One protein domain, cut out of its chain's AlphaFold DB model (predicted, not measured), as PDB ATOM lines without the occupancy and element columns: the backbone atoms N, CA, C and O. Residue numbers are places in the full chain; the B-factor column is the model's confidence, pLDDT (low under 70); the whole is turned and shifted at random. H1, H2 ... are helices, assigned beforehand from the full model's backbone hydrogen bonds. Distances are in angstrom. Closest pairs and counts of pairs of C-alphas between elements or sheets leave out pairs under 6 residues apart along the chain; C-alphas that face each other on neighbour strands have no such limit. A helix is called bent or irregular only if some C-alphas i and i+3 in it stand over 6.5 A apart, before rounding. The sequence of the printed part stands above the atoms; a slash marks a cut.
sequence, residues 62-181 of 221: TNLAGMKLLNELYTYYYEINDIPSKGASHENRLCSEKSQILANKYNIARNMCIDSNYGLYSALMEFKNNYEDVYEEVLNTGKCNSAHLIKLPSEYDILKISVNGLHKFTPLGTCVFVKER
ATOM      1  N   THR A  62     205.220 256.181 192.699       80.44
ATOM      2  CA  THR A  62     205.963 255.259 191.832       80.44
ATOM      3  C   THR A  62     206.741 256.041 190.783       80.44
ATOM      4  O   THR A  62     207.953 255.862 190.645       80.44
ATOM      5  N   ASN A  63     206.078 256.981 190.109       81.69
ATOM      6  CA  ASN A  63     206.725 257.862 189.141       81.69
ATOM      7  C   ASN A  63     207.791 258.746 189.801       81.69
ATOM      8  O   ASN A  63     208.900 258.873 189.280       81.69
ATOM      9  N   LEU A  64     207.509 259.278 190.991       85.12
ATOM     10  CA  LEU A  64     208.453 260.090 191.754       85.12
ATOM     11  C   LEU A  64     209.710 259.298 192.157       85.12
ATOM     12  O   LEU A  64     210.822 259.825 192.072       85.12
ATOM     13  N   ALA A  65     209.557 258.032 192.556       85.38
ATOM     14  CA  ALA A  65     210.682 257.148 192.862       85.38
ATOM     15  C   ALA A  65     211.556 256.886 191.623       85.38
ATOM     16  O   ALA A  65     212.784 256.969 191.712       85.38
ATOM     17  N   GLY A  66     210.937 256.652 190.462       84.38
ATOM     18  CA  GLY A  66     211.640 256.509 189.185       84.38
ATOM     19  C   GLY A  66     212.427 257.764 188.796       84.38
ATOM     20  O   GLY A  66     213.617 257.684 188.488       84.38
ATOM     21  N   MET A  67     211.800 258.940 188.889       86.19
ATOM     22  CA  MET A  67     212.457 260.228 188.618       86.19
ATOM     23  C   MET A  67     213.636 260.483 189.564       86.19
ATOM     24  O   MET A  67     214.687 260.958 189.131       86.19
ATOM     25  N   LYS A  68     213.498 260.132 190.849       88.94
ATOM     26  CA  LYS A  68     214.586 260.250 191.827       88.94
ATOM     27  C   LYS A  68     215.775 259.369 191.457       88.94
ATOM     28  O   LYS A  68     216.903 259.860 191.456       88.94
ATOM     29  N   LEU A  69     215.531 258.107 191.102       91.06
ATOM     30  CA  LEU A  69     216.589 257.198 190.654       91.06
ATOM     31  C   LEU A  69     217.301 257.735 189.413       91.06
ATOM     32  O   LEU A  69     218.527 257.716 189.363       91.06
ATOM     33  N   LEU A  70     216.555 258.268 188.445       90.62
ATOM     34  CA  LEU A  70     217.137 258.874 187.251       90.62
ATOM     35  C   LEU A  70     218.013 260.092 187.592       90.62
ATOM     36  O   LEU A  70     219.125 260.218 187.085       90.62
ATOM     37  N   ASN A  71     217.559 260.967 188.490       89.62
ATOM     38  CA  ASN A  71     218.355 262.108 188.947       89.62
ATOM     39  C   ASN A  71     219.641 261.671 189.674       89.62
ATOM     40  O   ASN A  71     220.705 262.263 189.480       89.62
ATOM     41  N   GLU A  72     219.571 260.622 190.495       92.50
ATOM     42  CA  GLU A  72     220.752 260.041 191.140       92.50
ATOM     43  C   GLU A  72     221.716 259.437 190.109       92.50
ATOM     44  O   GLU A  72     222.918 259.673 190.197       92.50
ATOM     45  N   LEU A  73     221.210 258.728 189.097       95.81
ATOM     46  CA  LEU A  73     222.014 258.182 188.000       95.81
ATOM     47  C   LEU A  73     222.811 259.271 187.274       95.81
ATOM     48  O   LEU A  73     224.028 259.144 187.127       95.81
ATOM     49  N   TYR A  74     222.159 260.374 186.899       93.88
ATOM     50  CA  TYR A  74     222.846 261.516 186.292       93.88
ATOM     51  C   TYR A  74     223.842 262.186 187.241       93.88
ATOM     52  O   TYR A  74     224.860 262.699 186.788       93.88
ATOM     53  N   THR A  75     223.594 262.158 188.551       93.19
ATOM     54  CA  THR A  75     224.550 262.679 189.536       93.19
ATOM     55  C   THR A  75     225.856 261.884 189.485       93.19
ATOM     56  O   THR A  75     226.911 262.478 189.288       93.19
ATOM     57  N   TYR A  76     225.789 260.550 189.542       95.19
ATOM     58  CA  TYR A  76     226.984 259.701 189.433       95.19
ATOM     59  C   TYR A  76     227.639 259.759 188.050       95.19
ATOM     60  O   TYR A  76     228.860 259.693 187.952       95.19
ATOM     61  N   TYR A  77     226.849 259.919 186.988       95.06
ATOM     62  CA  TYR A  77     227.363 260.143 185.636       95.06
ATOM     63  C   TYR A  77     228.288 261.367 185.582       95.06
ATOM     64  O   TYR A  77     229.410 261.260 185.091       95.06
ATOM     65  N   TYR A  78     227.858 262.510 186.134       91.94
ATOM     66  CA  TYR A  78     228.695 263.714 186.158       91.94
ATOM     67  C   TYR A  78     229.894 263.553 187.086       91.94
ATOM     68  O   TYR A  78     230.994 263.940 186.713       91.94
ATOM     69  N   GLU A  79     229.713 262.928 188.251       93.50
ATOM     70  CA  GLU A  79     230.826 262.661 189.164       93.50
ATOM     71  C   GLU A  79     231.923 261.807 188.520       93.50
ATOM     72  O   GLU A  79     233.090 262.067 188.783       93.50
ATOM     73  N   ILE A  80     231.573 260.824 187.680       93.19
ATOM     74  CA  ILE A  80     232.540 260.015 186.918       93.19
ATOM     75  C   ILE A  80     233.204 260.852 185.824       93.19
ATOM     76  O   ILE A  80     234.421 260.804 185.661       93.19
ATOM     77  N   ASN A  81     232.417 261.627 185.079       90.75
ATOM     78  CA  ASN A  81     232.926 262.442 183.980       90.75
ATOM     79  C   ASN A  81     233.915 263.530 184.443       90.75
ATOM     80  O   ASN A  81     234.862 263.866 183.720       90.75
ATOM     81  N   ASP A  82     233.698 264.046 185.654       91.25
ATOM     82  CA  ASP A  82     234.485 265.109 186.280       91.25
ATOM     83  C   ASP A  82     235.721 264.580 187.039       91.25
ATOM     84  O   ASP A  82     236.494 265.375 187.584       91.25
ATOM     85  N   ILE A  83     235.956 263.257 187.064       89.62
ATOM     86  CA  ILE A  83     237.192 262.687 187.621       89.62
ATOM     87  C   ILE A  83     238.393 263.225 186.821       89.62
ATOM     88  O   ILE A  83     238.398 263.168 185.587       89.62
ATOM     89  N   PRO A  84     239.437 263.751 187.490       85.38
ATOM     90  CA  PRO A  84     240.589 264.319 186.802       85.38
ATOM     91  C   PRO A  84     241.439 263.242 186.108       85.38
ATOM     92  O   PRO A  84     241.664 262.162 186.644       85.38
ATOM     93  N   SER A  85     242.008 263.572 184.945       77.88
ATOM     94  CA  SER A  85     242.926 262.705 184.186       77.88
ATOM     95  C   SER A  85     244.327 262.647 184.807       77.88
ATOM     96  O   SER A  85     245.288 263.160 184.237       77.88
ATOM     97  N   LYS A  86     244.461 262.071 186.006       73.06
ATOM     98  CA  LYS A  86     245.766 261.908 186.679       73.06
ATOM     99  C   LYS A  86     246.231 260.458 186.792       73.06
ATOM    100  O   LYS A  86     247.370 260.235 187.190       73.06
ATOM    101  N   GLY A  87     245.384 259.494 186.417       63.28
ATOM    102  CA  GLY A  87     245.737 258.075 186.315       63.28
ATOM    103  C   GLY A  87     246.306 257.456 187.598       63.28
ATOM    104  O   GLY A  87     246.976 256.426 187.519       63.28
ATOM    105  N   ALA A  88     246.090 258.068 188.769       75.50
ATOM    106  CA  ALA A  88     246.643 257.581 190.022       75.50
ATOM    107  C   ALA A  88     245.688 256.581 190.697       75.50
ATOM    108  O   ALA A  88     244.538 256.370 190.304       75.50
ATOM    109  N   SER A  89     246.193 255.922 191.743       82.00
ATOM    110  CA  SER A  89     245.431 254.948 192.539       82.00
ATOM    111  C   SER A  89     244.123 255.538 193.100       82.00
ATOM    112  O   SER A  89     243.110 254.846 193.201       82.00
ATOM    113  N   HIS A  90     244.119 256.839 193.410       86.12
ATOM    114  CA  HIS A  90     242.958 257.526 193.963       86.12
ATOM    115  C   HIS A  90     241.810 257.666 192.955       86.12
ATOM    116  O   HIS A  90     240.673 257.328 193.281       86.12
ATOM    117  N   GLU A  91     242.095 258.120 191.734       87.00
ATOM    118  CA  GLU A  91     241.102 258.298 190.671       87.00
ATOM    119  C   GLU A  91     240.474 256.958 190.298       87.00
ATOM    120  O   GLU A  91     239.255 256.842 190.259       87.00
ATOM    121  N   ASN A  92     241.289 255.913 190.152       88.62
ATOM    122  CA  ASN A  92     240.797 254.560 189.897       88.62
ATOM    123  C   ASN A  92     239.855 254.056 191.001       88.62
ATOM    124  O   ASN A  92     238.826 253.444 190.707       88.62
ATOM    125  N   ARG A  93     240.153 254.351 192.273       91.19
ATOM    126  CA  ARG A  93     239.239 254.029 193.376       91.19
ATOM    127  C   ARG A  93     237.908 254.773 193.231       91.19
ATOM    128  O   ARG A  93     236.861 254.147 193.369       91.19
ATOM    129  N   LEU A  94     237.939 256.068 192.902       92.69
ATOM    130  CA  LEU A  94     236.726 256.855 192.652       92.69
ATOM    131  C   LEU A  94     235.918 256.291 191.477       92.69
ATOM    132  O   LEU A  94     234.711 256.114 191.611       92.69
ATOM    133  N   CYS A  95     236.567 255.941 190.365       93.31
ATOM    134  CA  CYS A  95     235.913 255.298 189.225       93.31
ATOM    135  C   CYS A  95     235.171 254.031 189.663       93.31
ATOM    136  O   CYS A  95     233.993 253.856 189.337       93.31
ATOM    137  N   SER A  96     235.829 253.186 190.461       94.38
ATOM    138  CA  SER A  96     235.257 251.923 190.929       94.38
ATOM    139  C   SER A  96     234.070 252.157 191.855       94.38
ATOM    140  O   SER A  96     233.014 251.561 191.658       94.38
ATOM    141  N   GLU A  97     234.214 253.037 192.844       95.62
ATOM    142  CA  GLU A  97     233.154 253.349 193.806       95.62
ATOM    143  C   GLU A  97     231.928 253.954 193.105       95.62
ATOM    144  O   GLU A  97     230.802 253.482 193.280       95.62
ATOM    145  N   LYS A  98     232.138 254.977 192.270       95.88
ATOM    146  CA  LYS A  98     231.056 255.720 191.616       95.88
ATOM    147  C   LYS A  98     230.349 254.886 190.549       95.88
ATOM    148  O   LYS A  98     229.117 254.849 190.537       95.88
ATOM    149  N   SER A  99     231.091 254.167 189.704       95.56
ATOM    150  CA  SER A  99     230.487 253.322 188.663       95.56
ATOM    151  C   SER A  99     229.756 252.109 189.239       95.56
ATOM    152  O   SER A  99     228.711 251.728 188.712       95.56
ATOM    153  N   GLN A 100     230.206 251.562 190.375       96.25
ATOM    154  CA  GLN A 100     229.476 250.518 191.099       96.25
ATOM    155  C   GLN A 100     228.145 251.011 191.654       96.25
ATOM    156  O   GLN A 100     227.127 250.325 191.507       96.25
ATOM    157  N   ILE A 101     228.119 252.195 192.267       96.06
ATOM    158  CA  ILE A 101     226.868 252.769 192.775       96.06
ATOM    159  C   ILE A 101     225.913 253.072 191.614       96.06
ATOM    160  O   ILE A 101     224.730 252.730 191.697       96.06
ATOM    161  N   LEU A 102     226.421 253.653 190.524       96.81
ATOM    162  CA  LEU A 102     225.649 253.933 189.313       96.81
ATOM    163  C   LEU A 102     225.040 252.652 188.733       96.81
ATOM    164  O   LEU A 102     223.829 252.601 188.519       96.81
ATOM    165  N   ALA A 103     225.839 251.599 188.539       95.44
ATOM    166  CA  ALA A 103     225.367 250.326 187.996       95.44
ATOM    167  C   ALA A 103     224.291 249.680 188.886       95.44
ATOM    168  O   ALA A 103     223.267 249.208 188.388       95.44
ATOM    169  N   ASN A 104     224.469 249.724 190.209       93.75
ATOM    170  CA  ASN A 104     223.477 249.214 191.157       93.75
ATOM    171  C   ASN A 104     222.155 249.988 191.065       93.75
ATOM    172  O   ASN A 104     221.086 249.379 190.992       93.75
ATOM    173  N   LYS A 105     222.210 251.324 191.021       94.31
ATOM    174  CA  LYS A 105     221.015 252.166 190.862       94.31
ATOM    175  C   LYS A 105     220.330 251.947 189.517       94.31
ATOM    176  O   LYS A 105     219.103 251.910 189.471       94.31
ATOM    177  N   TYR A 106     221.103 251.739 188.454       93.62
ATOM    178  CA  TYR A 106     220.567 251.465 187.125       93.62
ATOM    179  C   TYR A 106     219.768 250.165 187.130       93.62
ATOM    180  O   TYR A 106     218.628 250.141 186.675       93.62
ATOM    181  N   ASN A 107     220.307 249.108 187.740       89.44
ATOM    182  CA  ASN A 107     219.607 247.830 187.874       89.44
ATOM    183  C   ASN A 107     218.310 247.951 188.690       89.44
ATOM    184  O   ASN A 107     217.290 247.383 188.302       89.44
ATOM    185  N   ILE A 108     218.314 248.729 189.779       88.44
ATOM    186  CA  ILE A 108     217.095 249.011 190.557       88.44
ATOM    187  C   ILE A 108     216.050 249.711 189.677       88.44
ATOM    188  O   ILE A 108     214.904 249.271 189.618       88.44
ATOM    189  N   ALA A 109     216.448 250.761 188.953       88.19
ATOM    190  CA  ALA A 109     215.548 251.512 188.078       88.19
ATOM    191  C   ALA A 109     214.997 250.649 186.929       88.19
ATOM    192  O   ALA A 109     213.819 250.733 186.586       88.19
ATOM    193  N   ARG A 110     215.822 249.756 186.371       86.31
ATOM    194  CA  ARG A 110     215.413 248.793 185.342       86.31
ATOM    195  C   ARG A 110     214.393 247.784 185.851       86.31
ATOM    196  O   ARG A 110     213.440 247.500 185.132       86.31
ATOM    197  N   ASN A 111     214.542 247.294 187.078       81.94
ATOM    198  CA  ASN A 111     213.557 246.396 187.681       81.94
ATOM    199  C   ASN A 111     212.213 247.099 187.932       81.94
ATOM    200  O   ASN A 111     211.170 246.467 187.803       81.94
ATOM    201  N   MET A 112     212.210 248.408 188.206       80.19
ATOM    202  CA  MET A 112     210.967 249.191 188.311       80.19
ATOM    203  C   MET A 112     210.231 249.354 186.971       80.19
ATOM    204  O   MET A 112     209.043 249.655 186.960       80.19
ATOM    205  N   CYS A 113     210.902 249.142 185.833       75.81
ATOM    206  CA  CYS A 113     210.278 249.254 184.510       75.81
ATOM    207  C   CYS A 113     209.414 248.042 184.129       75.81
ATOM    208  O   CYS A 113     208.743 248.090 183.100       75.81
ATOM    209  N   ILE A 114     209.424 246.970 184.933       62.25
ATOM    210  CA  ILE A 114     208.656 245.742 184.668       62.25
ATOM    211  C   ILE A 114     207.139 246.028 184.657       62.25
ATOM    212  O   ILE A 114     206.417 245.406 183.882       62.25
ATOM    213  N   ASP A 115     206.689 247.061 185.377       55.81
ATOM    214  CA  ASP A 115     205.277 247.468 185.464       55.81
ATOM    215  C   ASP A 115     204.884 248.596 184.485       55.81
ATOM    216  O   ASP A 115     203.962 249.372 184.736       55.81
ATOM    217  N   SER A 116     205.527 248.678 183.314       52.16
ATOM    218  CA  SER A 116     205.072 249.473 182.151       52.16
ATOM    219  C   SER A 116     205.074 251.009 182.280       52.16
ATOM    220  O   SER A 116     204.328 251.698 181.585       52.16
ATOM    221  N   ASN A 117     205.986 251.591 183.066       64.38
ATOM    222  CA  ASN A 117     206.288 253.019 182.921       64.38
ATOM    223  C   ASN A 117     207.161 253.260 181.671       64.38
ATOM    224  O   ASN A 117     208.393 253.303 181.748       64.38
ATOM    225  N   TYR A 118     206.510 253.421 180.513       71.31
ATOM    226  CA  TYR A 118     207.171 253.688 179.228       71.31
ATOM    227  C   TYR A 118     208.080 254.930 179.275       71.31
ATOM    228  O   TYR A 118     209.149 254.939 178.659       71.31
ATOM    229  N   GLY A 119     207.695 255.953 180.046       78.62
ATOM    230  CA  GLY A 119     208.480 257.177 180.216       78.62
ATOM    231  C   GLY A 119     209.802 256.927 180.940       78.62
ATOM    232  O   GLY A 119     210.863 257.293 180.435       78.62
ATOM    233  N   LEU A 120     209.760 256.240 182.087       81.00
ATOM    234  CA  LEU A 120     210.965 255.880 182.840       81.00
ATOM    235  C   LEU A 120     211.882 254.963 182.026       81.00
ATOM    236  O   LEU A 120     213.090 255.185 181.993       81.00
ATOM    237  N   TYR A 121     211.316 253.964 181.343       84.19
ATOM    238  CA  TYR A 121     212.089 253.066 180.486       84.19
ATOM    239  C   TYR A 121     212.842 253.840 179.399       84.19
ATOM    240  O   TYR A 121     214.057 253.690 179.263       84.19
ATOM    241  N   SER A 122     212.141 254.715 178.674       84.00
ATOM    242  CA  SER A 122     212.732 255.524 177.605       84.00
ATOM    243  C   SER A 122     213.861 256.415 178.133       84.00
ATOM    244  O   SER A 122     214.951 256.434 177.562       84.00
ATOM    245  N   ALA A 123     213.655 257.061 179.284       87.56
ATOM    246  CA  ALA A 123     214.673 257.892 179.920       87.56
ATOM    247  C   ALA A 123     215.904 257.090 180.390       87.56
ATOM    248  O   ALA A 123     217.032 257.579 180.317       87.56
ATOM    249  N   LEU A 124     215.721 255.847 180.848       90.06
ATOM    250  CA  LEU A 124     216.830 254.960 181.219       90.06
ATOM    251  C   LEU A 124     217.616 254.455 180.006       90.06
ATOM    252  O   LEU A 124     218.822 254.225 180.124       90.06
ATOM    253  N   MET A 125     216.963 254.271 178.859       87.56
ATOM    254  CA  MET A 125     217.647 253.929 177.609       87.56
ATOM    255  C   MET A 125     218.498 255.093 177.112       87.56
ATOM    256  O   MET A 125     219.661 254.893 176.769       87.56
ATOM    257  N   GLU A 126     217.956 256.309 177.148       89.88
ATOM    258  CA  GLU A 126     218.712 257.519 176.822       89.88
ATOM    259  C   GLU A 126     219.902 257.707 177.772       89.88
ATOM    260  O   GLU A 126     221.033 257.886 177.321       89.88
ATOM    261  N   PHE A 127     219.678 257.576 179.085       93.69
ATOM    262  CA  PHE A 127     220.750 257.631 180.079       93.69
ATOM    263  C   PHE A 127     221.857 256.615 179.787       93.69
ATOM    264  O   PHE A 127     223.036 256.956 179.858       93.69
ATOM    265  N   LYS A 128     221.491 255.371 179.459       94.38
ATOM    266  CA  LYS A 128     222.466 254.321 179.166       94.38
ATOM    267  C   LYS A 128     223.329 254.676 177.959       94.38
ATOM    268  O   LYS A 128     224.542 254.547 178.060       94.38
ATOM    269  N   ASN A 129     222.725 255.150 176.870       91.06
ATOM    270  CA  ASN A 129     223.474 255.571 175.684       91.06
ATOM    271  C   ASN A 129     224.452 256.705 176.030       91.06
ATOM    272  O   ASN A 129     225.634 256.615 175.724       91.06
ATOM    273  N   ASN A 130     223.989 257.714 176.775       92.25
ATOM    274  CA  ASN A 130     224.846 258.815 177.223       92.25
ATOM    275  C   ASN A 130     226.002 258.321 178.110       92.25
ATOM    276  O   ASN A 130     227.119 258.831 178.025       92.25
ATOM    277  N   TYR A 131     225.740 257.350 178.989       94.88
ATOM    278  CA  TYR A 131     226.768 256.750 179.837       94.88
ATOM    279  C   TYR A 131     227.773 255.927 179.030       94.88
ATOM    280  O   TYR A 131     228.942 255.934 179.387       94.88
ATOM    281  N   GLU A 132     227.358 255.250 177.957       93.56
ATOM    282  CA  GLU A 132     228.280 254.555 177.051       93.56
ATOM    283  C   GLU A 132     229.260 255.541 176.395       93.56
ATOM    284  O   GLU A 132     230.457 255.264 176.375       93.56
ATOM    285  N   ASP A 133     228.808 256.731 175.988       91.06
ATOM    286  CA  ASP A 133     229.702 257.768 175.452       91.06
ATOM    287  C   ASP A 133     230.730 258.241 176.495       91.06
ATOM    288  O   ASP A 133     231.931 258.306 176.216       91.06
ATOM    289  N   VAL A 134     230.284 258.521 177.726       90.62
ATOM    290  CA  VAL A 134     231.190 258.904 178.826       90.62
ATOM    291  C   VAL A 134     232.117 257.764 179.214       90.62
ATOM    292  O   VAL A 134     233.279 258.007 179.523       90.62
ATOM    293  N   TYR A 135     231.630 256.527 179.187       92.62
ATOM    294  CA  TYR A 135     232.428 255.346 179.470       92.62
ATOM    295  C   TYR A 135     233.626 255.278 178.521       92.62
ATOM    296  O   TYR A 135     234.765 255.188 178.978       92.62
ATOM    297  N   GLU A 136     233.387 255.407 177.217       92.69
ATOM    298  CA  GLU A 136     234.452 255.399 176.213       92.69
ATOM    299  C   GLU A 136     235.372 256.629 176.336       92.69
ATOM    300  O   GLU A 136     236.596 256.492 176.283       92.69
ATOM    301  N   GLU A 137     234.834 257.835 176.563       90.88
ATOM    302  CA  GLU A 137     235.643 259.053 176.751       90.88
ATOM    303  C   GLU A 137     236.593 258.932 177.953       90.88
ATOM    304  O   GLU A 137     237.789 259.227 177.864       90.88
ATOM    305  N   VAL A 138     236.073 258.485 179.092       89.38
ATOM    306  CA  VAL A 138     236.812 258.360 180.351       89.38
ATOM    307  C   VAL A 138     237.930 257.317 180.240       89.38
ATOM    308  O   VAL A 138     239.011 257.524 180.801       89.38
ATOM    309  N   LEU A 139     237.714 256.238 179.481       90.75
ATOM    310  CA  LEU A 139     238.765 255.268 179.165       90.75
ATOM    311  C   LEU A 139     239.826 255.860 178.233       90.75
ATOM    312  O   LEU A 139     241.019 255.780 178.531       90.75
ATOM    313  N   ASN A 140     239.409 256.501 177.139       89.81
ATOM    314  CA  ASN A 140     240.323 257.058 176.135       89.81
ATOM    315  C   ASN A 140     241.196 258.194 176.684       89.81
ATOM    316  O   ASN A 140     242.340 258.366 176.270       89.81
ATOM    317  N   THR A 141     240.674 258.960 177.640       88.25
ATOM    318  CA  THR A 141     241.399 260.053 178.306       88.25
ATOM    319  C   THR A 141     242.257 259.584 179.484       88.25
ATOM    320  O   THR A 141     242.903 260.411 180.133       88.25
ATOM    321  N   GLY A 142     242.260 258.283 179.798       85.88
ATOM    322  CA  GLY A 142     242.996 257.724 180.934       85.88
ATOM    323  C   GLY A 142     242.517 258.233 182.299       85.88
ATOM    324  O   GLY A 142     243.259 258.139 183.277       85.88
ATOM    325  N   LYS A 143     241.296 258.788 182.380       87.44
ATOM    326  CA  LYS A 143     240.664 259.205 183.645       87.44
ATOM    327  C   LYS A 143     240.400 257.996 184.540       87.44
ATOM    328  O   LYS A 143     240.650 258.058 185.741       87.44
ATOM    329  N   CYS A 144     239.954 256.893 183.937       89.12
ATOM    330  CA  CYS A 144     239.763 255.610 184.602       89.12
ATOM    331  C   CYS A 144     240.417 254.480 183.807       89.12
ATOM    332  O   CYS A 144     240.448 254.501 182.578       89.12
ATOM    333  N   ASN A 145     240.869 253.440 184.506       86.75
ATOM    334  CA  ASN A 145     241.180 252.153 183.890       86.75
ATOM    335  C   ASN A 145     239.891 251.335 183.684       86.75
ATOM    336  O   ASN A 145     238.993 251.358 184.530       86.75
ATOM    337  N   SER A 146     239.830 250.540 182.615       87.06
ATOM    338  CA  SER A 146     238.737 249.601 182.338       87.06
ATOM    339  C   SER A 146     238.464 248.611 183.473       87.06
ATOM    340  O   SER A 146     237.323 248.207 183.661       87.06
ATOM    341  N   ALA A 147     239.474 248.245 184.269       89.38
ATOM    342  CA  ALA A 147     239.309 247.387 185.446       89.38
ATOM    343  C   ALA A 147     238.520 248.053 186.593       89.38
ATOM    344  O   ALA A 147     238.029 247.363 187.484       89.38
ATOM    345  N   HIS A 148     238.404 249.382 186.577       90.81
ATOM    346  CA  HIS A 148     237.775 250.181 187.629       90.81
ATOM    347  C   HIS A 148     236.540 250.946 187.146       90.81
ATOM    348  O   HIS A 148     235.961 251.708 187.913       90.81
ATOM    349  N   LEU A 149     236.121 250.762 185.895       93.12
ATOM    350  CA  LEU A 149     234.935 251.404 185.345       93.12
ATOM    351  C   LEU A 149     233.925 250.342 184.918       93.12
ATOM    352  O   LEU A 149     234.188 249.524 184.035       93.12
ATOM    353  N   ILE A 150     232.750 250.362 185.540       94.88
ATOM    354  CA  ILE A 150     231.712 249.365 185.282       94.88
ATOM    355  C   ILE A 150     230.874 249.766 184.076       94.88
ATOM    356  O   ILE A 150     230.271 250.840 184.040       94.88
ATOM    357  N   LYS A 151     230.799 248.863 183.098       94.00
ATOM    358  CA  LYS A 151     229.883 248.981 181.966       94.00
ATOM    359  C   LYS A 151     228.474 248.587 182.402       94.00
ATOM    360  O   LYS A 151     228.292 247.595 183.109       94.00
ATOM    361  N   LEU A 152     227.474 249.353 181.974       94.12
ATOM    362  CA  LEU A 152     226.080 248.999 182.227       94.12
ATOM    363  C   LEU A 152     225.700 247.709 181.479       94.12
ATOM    364  O   LEU A 152     226.175 247.487 180.362       94.12
ATOM    365  N   PRO A 153     224.837 246.861 182.066       87.06
ATOM    366  CA  PRO A 153     224.454 245.594 181.454       87.06
ATOM    367  C   PRO A 153     223.709 245.805 180.133       87.06
ATOM    368  O   PRO A 153     222.978 246.787 179.947       87.06
ATOM    369  N   SER A 154     223.867 244.867 179.198       82.38
ATOM    370  CA  SER A 154     223.077 244.862 177.965       82.38
ATOM    371  C   SER A 154     221.603 244.541 178.255       82.38
ATOM    372  O   SER A 154     221.272 243.986 179.302       82.38
ATOM    373  N   GLU A 155     220.701 244.842 177.312       75.62
ATOM    374  CA  GLU A 155     219.295 244.409 177.428       75.62
ATOM    375  C   GLU A 155     219.198 242.888 177.618       75.62
ATOM    376  O   GLU A 155     218.394 242.399 178.406       75.62
ATOM    377  N   TYR A 156     220.069 242.140 176.936       73.00
ATOM    378  CA  TYR A 156     220.141 240.691 177.055       73.00
ATOM    379  C   TYR A 156     220.540 240.242 178.469       73.00
ATOM    380  O   TYR A 156     219.930 239.319 179.007       73.00
ATOM    381  N   ASP A 157     221.511 240.907 179.097       75.81
ATOM    382  CA  ASP A 157     221.962 240.560 180.452       75.81
ATOM    383  C   ASP A 157     220.868 240.817 181.491       75.81
ATOM    384  O   ASP A 157     220.648 239.991 182.377       75.81
ATOM    385  N   ILE A 158     220.126 241.920 181.345       72.06
ATOM    386  CA  ILE A 158     218.991 242.257 182.217       72.06
ATOM    387  C   ILE A 158     217.892 241.193 182.094       72.06
ATOM    388  O   ILE A 158     217.396 240.697 183.107       72.06
ATOM    389  N   LEU A 159     217.550 240.794 180.863       68.25
ATOM    390  CA  LEU A 159     216.559 239.743 180.603       68.25
ATOM    391  C   LEU A 159     217.013 238.374 181.125       68.25
ATOM    392  O   LEU A 159     216.213 237.601 181.645       68.25
ATOM    393  N   LYS A 160     218.303 238.054 181.026       65.94
ATOM    394  CA  LYS A 160     218.848 236.800 181.555       65.94
ATOM    395  C   LYS A 160     218.785 236.756 183.083       65.94
ATOM    396  O   LYS A 160     218.460 235.714 183.647       65.94
ATOM    397  N   ILE A 161     219.066 237.872 183.758       63.72
ATOM    398  CA  ILE A 161     218.953 237.983 185.219       63.72
ATOM    399  C   ILE A 161     217.495 237.819 185.662       63.72
ATOM    400  O   ILE A 161     217.237 237.077 186.612       63.72
ATOM    401  N   SER A 162     216.543 238.446 184.966       60.00
ATOM    402  CA  SER A 162     215.121 238.330 185.313       60.00
ATOM    403  C   SER A 162     214.586 236.911 185.100       60.00
ATOM    404  O   SER A 162     213.902 236.384 185.974       60.00
ATOM    405  N   VAL A 163     214.971 236.239 184.009       55.47
ATOM    406  CA  VAL A 163     214.606 234.835 183.744       55.47
ATOM    407  C   VAL A 163     215.236 233.888 184.769       55.47
ATOM    408  O   VAL A 163     214.551 233.015 185.300       55.47
ATOM    409  N   ASN A 164     216.504 234.102 185.130       51.88
ATOM    410  CA  ASN A 164     217.183 233.276 186.128       51.88
ATOM    411  C   ASN A 164     216.608 233.456 187.546       51.88
ATOM    412  O   ASN A 164     216.614 232.510 188.334       51.88
ATOM    413  N   GLY A 165     216.081 234.644 187.868       44.75
ATOM    414  CA  GLY A 165     215.319 234.901 189.094       44.75
ATOM    415  C   GLY A 165     213.905 234.300 189.080       44.75
ATOM    416  O   GLY A 165     213.386 233.942 190.137       44.75
ATOM    417  N   LEU A 166     213.309 234.120 187.895       40.00
ATOM    418  CA  LEU A 166     211.978 233.527 187.713       40.00
ATOM    419  C   LEU A 166     211.936 232.005 187.926       40.00
ATOM    420  O   LEU A 166     210.864 231.459 188.175       40.00
ATOM    421  N   HIS A 167     213.069 231.296 187.906       35.22
ATOM    422  CA  HIS A 167     213.097 229.851 188.183       35.22
ATOM    423  C   HIS A 167     212.784 229.479 189.647       35.22
ATOM    424  O   HIS A 167     212.848 228.301 189.997       35.22
ATOM    425  N   LYS A 168     212.425 230.446 190.506       32.16
ATOM    426  CA  LYS A 168     211.943 230.177 191.868       32.16
ATOM    427  C   LYS A 168     210.429 230.287 192.073       32.16
ATOM    428  O   LYS A 168     209.987 229.755 193.081       32.16
ATOM    429  N   PHE A 169     209.632 230.842 191.151       32.56
ATOM    430  CA  PHE A 169     208.157 230.818 191.242       32.56
ATOM    431  C   PHE A 169     207.506 230.923 189.839       32.56
ATOM    432  O   PHE A 169     207.738 231.877 189.106       32.56
ATOM    433  N   THR A 170     206.717 229.916 189.449       30.48
ATOM    434  CA  THR A 170     205.903 229.815 188.210       30.48
ATOM    435  C   THR A 170     204.619 230.676 188.264       30.48
ATOM    436  O   THR A 170     204.267 231.126 189.351       30.48
ATOM    437  N   PRO A 171     203.777 230.763 187.200       43.19
ATOM    438  CA  PRO A 171     204.028 230.909 185.756       43.19
ATOM    439  C   PRO A 171     203.228 232.093 185.120       43.19
ATOM    440  O   PRO A 171     202.242 232.560 185.674       43.19
ATOM    441  N   LEU A 172     203.599 232.468 183.885       43.31
ATOM    442  CA  LEU A 172     202.873 233.312 182.904       43.31
ATOM    443  C   LEU A 172     202.908 234.847 183.074       43.31
ATOM    444  O   LEU A 172     202.092 235.461 183.749       43.31
ATOM    445  N   GLY A 173     203.794 235.458 182.283       30.61
ATOM    446  CA  GLY A 173     203.836 236.886 181.967       30.61
ATOM    447  C   GLY A 173     204.838 237.137 180.838       30.61
ATOM    448  O   GLY A 173     205.911 237.689 181.057       30.61
ATOM    449  N   THR A 174     204.564 236.620 179.638       32.19
ATOM    450  CA  THR A 174     205.492 236.719 178.501       32.19
ATOM    451  C   THR A 174     205.567 238.164 178.004       32.19
ATOM    452  O   THR A 174     204.628 238.658 177.386       32.19
ATOM    453  N   CYS A 175     206.702 238.836 178.217       37.84
ATOM    454  CA  CYS A 175     207.043 240.064 177.498       37.84
ATOM    455  C   CYS A 175     207.330 239.721 176.027       37.84
ATOM    456  O   CYS A 175     208.422 239.264 175.687       37.84
ATOM    457  N   VAL A 176     206.349 239.907 175.145       27.38
ATOM    458  CA  VAL A 176     206.553 239.802 173.694       27.38
ATOM    459  C   VAL A 176     207.048 241.152 173.177       27.38
ATOM    460  O   VAL A 176     206.271 242.090 173.037       27.38
ATOM    461  N   PHE A 177     208.339 241.248 172.855       35.59
ATOM    462  CA  PHE A 177     208.858 242.340 172.032       35.59
ATOM    463  C   PHE A 177     208.601 242.033 170.550       35.59
ATOM    464  O   PHE A 177     209.055 241.014 170.021       35.59
ATOM    465  N   VAL A 178     207.894 242.930 169.861       26.34
ATOM    466  CA  VAL A 178     207.758 242.904 168.400       26.34
ATOM    467  C   VAL A 178     209.111 243.275 167.782       26.34
ATOM    468  O   VAL A 178     209.631 244.366 167.997       26.34
ATOM    469  N   LYS A 179     209.707 242.357 167.010       32.53
ATOM    470  CA  LYS A 179     210.915 242.615 166.207       32.53
ATOM    471  C   LYS A 179     210.592 243.608 165.085       32.53
ATOM    472  O   LYS A 179     209.939 243.229 164.111       32.53
ATOM    473  N   GLU A 180     211.135 244.820 165.140       31.84
ATOM    474  CA  GLU A 180     211.216 245.668 163.948       31.84
ATOM    475  C   GLU A 180     212.257 245.111 162.965       31.84
ATOM    476  O   GLU A 180     213.427 244.879 163.285       31.84
ATOM    477  N   ARG A 181     211.818 244.860 161.727       30.66
ATOM    478  CA  ARG A 181     212.676 244.419 160.624       30.66
ATOM    479  C   ARG A 181     213.354 245.638 160.000       30.66
ATOM    480  O   ARG A 181     212.700 246.432 159.329       30.66
TER     481      ARG A 181
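Overview. This is residues 62 to 181 of the 221 residues of the protein "VIR protein" of Plasmodium vivax (UniProt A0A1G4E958). Three long helices, H1, H2 and H3, lie side by side in an up-and-down bundle, each running against the one before; residues 141 to 154 fold back to short H4 near H2, and a tail, residues 176 to 181, sticks out. The printed part has 120 residues with four named helices, H1 to H4 in order, and no named strand: all helix. It is only just compact, close to loose, radius of gyration of the C-alphas 16.2 A, spanning 51 by 33 by 29 A.

Arrangement. Start at H2, residues 89 to 115, only just irregular: C-alphas 112 and 115 are 6.6 A apart. H1, residues 62 to 81, touches it as a hairpin, at a shallow tilt of 22 degrees; the closest C-alphas are Leu 73 and Leu 102, 5.7 A. H3, residues 118 to 140, makes a hairpin with H2, touching it with residues 120 to 124 alone; closest are C-alphas 113 and 121, 5.8 A. H1 touches H3, the same way; C-alphas 66 and 120 are closest, 6.4 A. H4, residues 155 to 166, is close to H2 but not clearly touching; C-alphas 107 and 158 are closest, 8.0 A. Every O i to N i+4 pair is within hydrogen-bond range in H1, H3 and H4, and 21 of 23 in H2.

Along the chain. Find C-alpha 89 at (245.431, 254.948, 192.539); H2 runs 41.5 A from there. H1 begins at (205.963, 255.259, 191.832) and spans 29.0 A, H3 33.5 A; H4 spans 16.7 A to C-alpha 166 at (211.978, 233.527, 187.713).

Size, cuts and confidence. The farthest C-alphas, Lys 86 and Pro 171, are 52.0 A apart. The printed part has no cut; the link H3 to H4 is long. Look for pLDDT under 70 at 87, 114 to 117 and 159 to 181.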